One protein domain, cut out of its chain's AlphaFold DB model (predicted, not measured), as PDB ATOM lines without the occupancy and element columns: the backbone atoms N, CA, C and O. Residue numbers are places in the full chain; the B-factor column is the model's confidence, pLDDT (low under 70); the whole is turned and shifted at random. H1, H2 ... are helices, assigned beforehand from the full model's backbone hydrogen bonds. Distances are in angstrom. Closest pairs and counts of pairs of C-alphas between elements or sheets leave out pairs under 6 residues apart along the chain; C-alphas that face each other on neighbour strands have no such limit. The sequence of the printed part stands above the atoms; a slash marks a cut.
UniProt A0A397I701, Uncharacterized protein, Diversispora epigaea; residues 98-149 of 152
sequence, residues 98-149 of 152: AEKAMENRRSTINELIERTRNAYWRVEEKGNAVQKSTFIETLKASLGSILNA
ATOM      1  N   ALA A  98      24.977 -25.731  14.704       84.69
ATOM      2  CA  ALA A  98      23.976 -24.673  14.803       84.69
ATOM      3  C   ALA A  98      24.605 -23.267  14.844       84.69
ATOM      4  O   ALA A  98      24.154 -22.367  14.136       84.69
ATOM      5  N   GLU A  99      25.682 -23.070  15.610       84.50
ATOM      6  CA  GLU A  99      26.406 -21.791  15.659       84.50
ATOM      7  C   GLU A  99      27.072 -21.453  14.323       84.50
ATOM      8  O   GLU A  99      27.027 -20.303  13.882       84.50
ATOM      9  N   LYS A 100      27.657 -22.449  13.643       84.50
ATOM     10  CA  LYS A 100      28.222 -22.264  12.297       84.50
ATOM     11  C   LYS A 100      27.136 -21.878  11.291       84.50
ATOM     12  O   LYS A 100      27.330 -20.949  10.510       84.50
ATOM     13  N   ALA A 101      25.984 -22.548  11.331       85.69
ATOM     14  CA  ALA A 101      24.855 -22.247  10.456       85.69
ATOM     15  C   ALA A 101      24.301 -20.830  10.690       85.69
ATOM     16  O   ALA A 101      24.032 -20.113   9.723       85.69
ATOM     17  N   MET A 102      24.185 -20.390  11.949       85.81
ATOM     18  CA  MET A 102      23.754 -19.027  12.281       85.81
ATOM     19  C   MET A 102      24.743 -17.962  11.794       85.81
ATOM     20  O   MET A 102      24.321 -16.981  11.180       85.81
ATOM     21  N   GLU A 103      26.045 -18.155  12.016       84.25
ATOM     22  CA  GLU A 103      27.082 -17.231  11.536       84.25
ATOM     23  C   GLU A 103      27.069 -17.126  10.002       84.25
ATOM     24  O   GLU A 103      27.055 -16.027   9.447       84.25
ATOM     25  N   ASN A 104      26.974 -18.263   9.308       84.94
ATOM     26  CA  ASN A 104      26.894 -18.306   7.847       84.94
ATOM     27  C   ASN A 104      25.640 -17.597   7.317       84.94
ATOM     28  O   ASN A 104      25.714 -16.852   6.333       84.94
ATOM     29  N   ARG A 105      24.492 -17.775   7.985       85.25
ATOM     30  CA  ARG A 105      23.248 -17.077   7.636       85.25
ATOM     31  C   ARG A 105      23.393 -15.569   7.834       85.25
ATOM     32  O   ARG A 105      23.054 -14.810   6.928       85.25
ATOM     33  N   ARG A 106      23.959 -15.131   8.965       86.44
ATOM     34  CA  ARG A 106      24.241 -13.714   9.247       86.44
ATOM     35  C   ARG A 106      25.166 -13.105   8.192       86.44
ATOM     36  O   ARG A 106      24.866 -12.040   7.661       86.44
ATOM     37  N   SER A 107      26.250 -13.800   7.849       80.19
ATOM     38  CA  SER A 107      27.194 -13.367   6.815       80.19
ATOM     39  C   SER A 107      26.517 -13.215   5.450       80.19
ATOM     40  O   SER A 107      26.680 -12.193   4.787       80.19
ATOM     41  N   THR A 108      25.699 -14.195   5.054       84.81
ATOM     42  CA  THR A 108      24.941 -14.158   3.792       84.81
ATOM     43  C   THR A 108      23.992 -12.956   3.733       84.81
ATOM     44  O   THR A 108      23.929 -12.266   2.715       84.81
ATOM     45  N   ILE A 109      23.288 -12.663   4.832       86.19
ATOM     46  CA  ILE A 109      22.382 -11.507   4.926       86.19
ATOM     47  C   ILE A 109      23.161 -10.192   4.813       86.19
ATOM     48  O   ILE A 109      22.782  -9.323   4.027       86.19
ATOM     49  N   ASN A 110      24.269 -10.051   5.547       83.38
ATOM     50  CA  ASN A 110      25.103  -8.848   5.497       83.38
ATOM     51  C   ASN A 110      25.631  -8.587   4.082       83.38
ATOM     52  O   ASN A 110      25.534  -7.466   3.580       83.38
ATOM     53  N   GLU A 111      26.120  -9.628   3.405       87.38
ATOM     54  CA  GLU A 111      26.588  -9.511   2.026       87.38
ATOM     55  C   GLU A 111      25.466  -9.074   1.074       87.38
ATOM     56  O   GLU A 111      25.675  -8.195   0.232       87.38
ATOM     57  N   LEU A 112      24.266  -9.646   1.205       88.06
ATOM     58  CA  LEU A 112      23.123  -9.263   0.378       88.06
ATOM     59  C   LEU A 112      22.756  -7.784   0.576       88.06
ATOM     60  O   LEU A 112      22.534  -7.065  -0.405       88.06
ATOM     61  N   ILE A 113      22.740  -7.311   1.826       87.50
ATOM     62  CA  ILE A 113      22.466  -5.909   2.169       87.50
ATOM     63  C   ILE A 113      23.517  -4.988   1.538       87.50
ATOM     64  O   ILE A 113      23.170  -3.987   0.904       87.50
ATOM     65  N   GLU A 114      24.802  -5.325   1.657       85.88
ATOM     66  CA  GLU A 114      25.895  -4.540   1.076       85.88
ATOM     67  C   GLU A 114      25.834  -4.499  -0.452       85.88
ATOM     68  O   GLU A 114      25.948  -3.426  -1.054       85.88
ATOM     69  N   ARG A 115      25.606  -5.645  -1.106       88.62
ATOM     70  CA  ARG A 115      25.501  -5.726  -2.572       88.62
ATOM     71  C   ARG A 115      24.312  -4.918  -3.088       88.62
ATOM     72  O   ARG A 115      24.467  -4.200  -4.079       88.62
ATOM     73  N   THR A 116      23.177  -4.967  -2.391       90.50
ATOM     74  CA  THR A 116      21.977  -4.181  -2.718       90.50
ATOM     75  C   THR A 116      22.230  -2.683  -2.550       90.50
ATOM     76  O   THR A 116      21.956  -1.904  -3.465       90.50
ATOM     77  N   ARG A 117      22.849  -2.266  -1.437       88.44
ATOM     78  CA  ARG A 117      23.245  -0.866  -1.194       88.44
ATOM     79  C   ARG A 117      24.196  -0.344  -2.276       88.44
ATOM     80  O   ARG A 117      24.012   0.758  -2.789       88.44
ATOM     81  N   ASN A 118      25.191  -1.141  -2.661       88.00
ATOM     82  CA  ASN A 118      26.144  -0.777  -3.711       88.00
ATOM     83  C   ASN A 118      25.473  -0.688  -5.088       88.00
ATOM     84  O   ASN A 118      25.827   0.172  -5.897       88.00
ATOM     85  N   ALA A 119      24.505  -1.564  -5.374       88.81
ATOM     86  CA  ALA A 119      23.706  -1.486  -6.591       88.81
ATOM     87  C   ALA A 119      22.884  -0.190  -6.644       88.81
ATOM     88  O   ALA A 119      22.941   0.500  -7.661       88.81
ATOM     89  N   TYR A 120      22.228   0.185  -5.541       90.00
ATOM     90  CA  TYR A 120      21.491   1.446  -5.431       90.00
ATOM     91  C   TYR A 120      22.378   2.658  -5.740       90.00
ATOM     92  O   TYR A 120      22.053   3.454  -6.620       90.00
ATOM     93  N   TRP A 121      23.539   2.778  -5.087       87.00
ATOM     94  CA  TRP A 121      24.411   3.934  -5.309       87.00
ATOM     95  C   TRP A 121      24.951   4.022  -6.737       87.00
ATOM     96  O   TRP A 121      25.067   5.122  -7.261       87.00
ATOM     97  N   ARG A 122      25.206   2.893  -7.414       87.56
ATOM     98  CA  ARG A 122      25.578   2.911  -8.841       87.56
ATOM     99  C   ARG A 122      24.472   3.466  -9.736       87.56
ATOM    100  O   ARG A 122      24.773   4.051 -10.774       87.56
ATOM    101  N   VAL A 123      23.209   3.232  -9.385       88.31
ATOM    102  CA  VAL A 123      22.065   3.813 -10.100       88.31
ATOM    103  C   VAL A 123      21.966   5.308  -9.796       88.31
ATOM    104  O   VAL A 123      21.829   6.101 -10.727       88.31
ATOM    105  N   GLU A 124      22.127   5.696  -8.528       84.62
ATOM    106  CA  GLU A 124      22.115   7.100  -8.100       84.62
ATOM    107  C   GLU A 124      23.194   7.928  -8.808       84.62
ATOM    108  O   GLU A 124      22.910   8.985  -9.361       84.62
ATOM    109  N   GLU A 125      24.427   7.422  -8.861       83.31
ATOM    110  CA  GLU A 125      25.556   8.091  -9.519       83.31
ATOM    111  C   GLU A 125      25.333   8.339 -11.012       83.31
ATOM    112  O   GLU A 125      25.883   9.289 -11.571       83.31
ATOM    113  N   LYS A 126      24.555   7.483 -11.682       85.00
ATOM    114  CA  LYS A 126      24.215   7.670 -13.098       85.00
ATOM    115  C   LYS A 126      23.205   8.799 -13.308       85.00
ATOM    116  O   LYS A 126      23.057   9.240 -14.445       85.00
ATOM    117  N   GLY A 127      22.508   9.239 -12.258       81.81
ATOM    118  CA  GLY A 127      21.510  10.308 -12.320       81.81
ATOM    119  C   GLY A 127      20.241   9.951 -13.103       81.81
ATOM    120  O   GLY A 127      19.495  10.842 -13.493       81.81
ATOM    121  N   ASN A 128      19.980   8.665 -13.370       88.25
ATOM    122  CA  ASN A 128      18.804   8.236 -14.127       88.25
ATOM    123  C   ASN A 128      17.610   8.006 -13.184       88.25
ATOM    124  O   ASN A 128      17.514   6.969 -12.524       88.25
ATOM    125  N   ALA A 129      16.684   8.967 -13.156       87.81
ATOM    126  CA  ALA A 129      15.506   8.937 -12.290       87.81
ATOM    127  C   ALA A 129      14.586   7.727 -12.543       87.81
ATOM    128  O   ALA A 129      14.046   7.161 -11.592       87.81
ATOM    129  N   VAL A 130      14.449   7.291 -13.802       91.69
ATOM    130  CA  VAL A 130      13.634   6.119 -14.167       91.69
ATOM    131  C   VAL A 130      14.255   4.854 -13.586       91.69
ATOM    132  O   VAL A 130      13.590   4.125 -12.857       91.69
ATOM    133  N   GLN A 131      15.553   4.637 -13.822       90.06
ATOM    134  CA  GLN A 131      16.272   3.479 -13.277       90.06
ATOM    135  C   GLN A 131      16.238   3.454 -11.747       90.06
ATOM    136  O   GLN A 131      16.083   2.384 -11.161       90.06
ATOM    137  N   LYS A 132      16.351   4.619 -11.097       91.00
ATOM    138  CA  LYS A 132      16.243   4.743  -9.638       91.00
ATOM    139  C   LYS A 132      14.869   4.305  -9.136       91.00
ATOM    140  O   LYS A 132      14.796   3.489  -8.222       91.00
ATOM    141  N   SER A 133      13.801   4.822  -9.742       91.62
ATOM    142  CA  SER A 133      12.426   4.469  -9.376       91.62
ATOM    143  C   SER A 133      12.174   2.969  -9.553       91.62
ATOM    144  O   SER A 133      11.773   2.295  -8.608       91.62
ATOM    145  N   THR A 134      12.537   2.409 -10.713       94.56
ATOM    146  CA  THR A 134      12.407   0.970 -10.987       94.56
ATOM    147  C   THR A 134      13.169   0.114  -9.976       94.56
ATOM    148  O   THR A 134      12.643  -0.900  -9.515       94.56
ATOM    149  N   PHE A 135      14.388   0.514  -9.602       92.75
ATOM    150  CA  PHE A 135      15.173  -0.196  -8.593       92.75
ATOM    151  C   PHE A 135      14.470  -0.199  -7.228       92.75
ATOM    152  O   PHE A 135      14.367  -1.250  -6.600       92.75
ATOM    153  N   ILE A 136      13.970   0.959  -6.781       93.00
ATOM    154  CA  ILE A 136      13.279   1.097  -5.491       93.00
ATOM    155  C   ILE A 136      12.004   0.252  -5.460       93.00
ATOM    156  O   ILE A 136      11.790  -0.475  -4.494       93.00
ATOM    157  N   GLU A 137      11.178   0.316  -6.503       94.31
ATOM    158  CA  GLU A 137       9.926  -0.446  -6.555       94.31
ATOM    159  C   GLU A 137      10.175  -1.956  -6.612       94.31
ATOM    160  O   GLU A 137       9.514  -2.719  -5.912       94.31
ATOM    161  N   THR A 138      11.203  -2.392  -7.346       93.94
ATOM    162  CA  THR A 138      11.619  -3.805  -7.365       93.94
ATOM    163  C   THR A 138      12.071  -4.263  -5.979       93.94
ATOM    164  O   THR A 138      11.645  -5.314  -5.505       93.94
ATOM    165  N   LEU A 139      12.897  -3.461  -5.296       91.75
ATOM    166  CA  LEU A 139      13.367  -3.771  -3.948       91.75
ATOM    167  C   LEU A 139      12.206  -3.851  -2.948       91.75
ATOM    168  O   LEU A 139      12.149  -4.790  -2.157       91.75
ATOM    169  N   LYS A 140      11.266  -2.899  -2.999       92.06
ATOM    170  CA  LYS A 140      10.053  -2.921  -2.169       92.06
ATOM    171  C   LYS A 140       9.223  -4.175  -2.422       92.06
ATOM    172  O   LYS A 140       8.807  -4.805  -1.458       92.06
ATOM    173  N   ALA A 141       9.013  -4.552  -3.683       92.94
ATOM    174  CA  ALA A 141       8.252  -5.747  -4.037       92.94
ATOM    175  C   ALA A 141       8.911  -7.024  -3.492       92.94
ATOM    176  O   ALA A 141       8.236  -7.840  -2.867       92.94
ATOM    177  N   SER A 142      10.231  -7.172  -3.654       89.12
ATOM    178  CA  SER A 142      10.972  -8.322  -3.120       89.12
ATOM    179  C   SER A 142      10.940  -8.385  -1.589       89.12
ATOM    180  O   SER A 142      10.751  -9.458  -1.024       89.12
ATOM    181  N   LEU A 143      11.080  -7.247  -0.901       87.88
ATOM    182  CA  LEU A 143      10.982  -7.203   0.561       87.88
ATOM    183  C   LEU A 143       9.554  -7.486   1.043       87.88
ATOM    184  O   LEU A 143       9.374  -8.249   1.986       87.88
ATOM    185  N   GLY A 144       8.546  -6.938   0.361       88.06
ATOM    186  CA  GLY A 144       7.138  -7.205   0.644       88.06
ATOM    187  C   GLY A 144       6.789  -8.685   0.508       88.06
ATOM    188  O   GLY A 144       6.117  -9.227   1.374       88.06
ATOM    189  N   SER A 145       7.310  -9.378  -0.514       84.31
ATOM    190  CA  SER A 145       7.092 -10.826  -0.657       84.31
ATOM    191  C   SER A 145       7.708 -11.662   0.463       84.31
ATOM    192  O   SER A 145       7.207 -12.742   0.740       84.31
ATOM    193  N   ILE A 146       8.776 -11.179   1.106       83.25
ATOM    194  CA  ILE A 146       9.415 -11.878   2.226       83.25
ATOM    195  C   ILE A 146       8.626 -11.628   3.512       83.25
ATOM    196  O   ILE A 146       8.298 -12.577   4.212       83.25
ATOM    197  N   LEU A 147       8.281 -10.367   3.791       81.12
ATOM    198  CA  LEU A 147       7.530  -9.990   4.993       81.12
ATOM    199  C   LEU A 147       6.132 -10.620   5.020       81.12
ATOM    200  O   LEU A 147       5.685 -11.077   6.061       81.12
ATOM    201  N   ASN A 148       5.471 -10.704   3.865       78.00
ATOM    202  CA  ASN A 148       4.128 -11.277   3.761       78.00
ATOM    203  C   ASN A 148       4.130 -12.817   3.677       78.00
ATOM    204  O   ASN A 148       3.065 -13.426   3.718       78.00
ATOM    205  N   ALA A 149       5.297 -13.455   3.522       62.06
ATOM    206  CA  ALA A 149       5.425 -14.915   3.531       62.06
ATOM    207  C   ALA A 149       5.555 -15.497   4.951       62.06
ATOM    208  O   ALA A 149       5.444 -16.706   5.111       62.06
TER     209      ALA A 149
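What this domain is: This is residues 98 to 149 of the 152 residues of an uncharacterized protein of Diversispora epigaea (UniProt A0A397I701). A long helix, H1, and a shorter one, H2, form a helical hairpin that spreads as a narrow V, meeting near the tight link and opening toward the two ends of the printed part. The printed part has 52 residues, with two named helices in the order H1, H2 and no named strand, and its class is all helix. It is loose, with a radius of gyration of the C-alphas of 14.1 A, and flat, spanning 44 by 25 by 6 A.

Where its parts are: Find C-alpha 98 at (23.976, -24.673, 14.803); from there H1, residues 98 to 125, runs 40.8 A to C-alpha 125 at (25.556, 8.091, -9.519). H2, residues 129 to 147, runs 26.8 A and ends at C-alpha 147 at (7.530, -9.990, 4.993).

How they stand to each other: Look at residues 120 to 124 of H1 and 131 to 135 of H2, where alone the helices touch; their closest C-alphas, of Val 123 and Lys 132, are 5.9 A apart. They run opposite ways at a shallow tilt of 21 degrees. In H1 and H2 every O i to N i+4 pair is within hydrogen-bond range.

The domain as a whole: The C-alphas farthest apart, of Ala 98 and Gly 127, are 44.3 A apart. Residues 98 to 115, 125 to 130 and 140 to 149 stand free. The printed part has no cut, and residue 149 alone is under pLDDT 70.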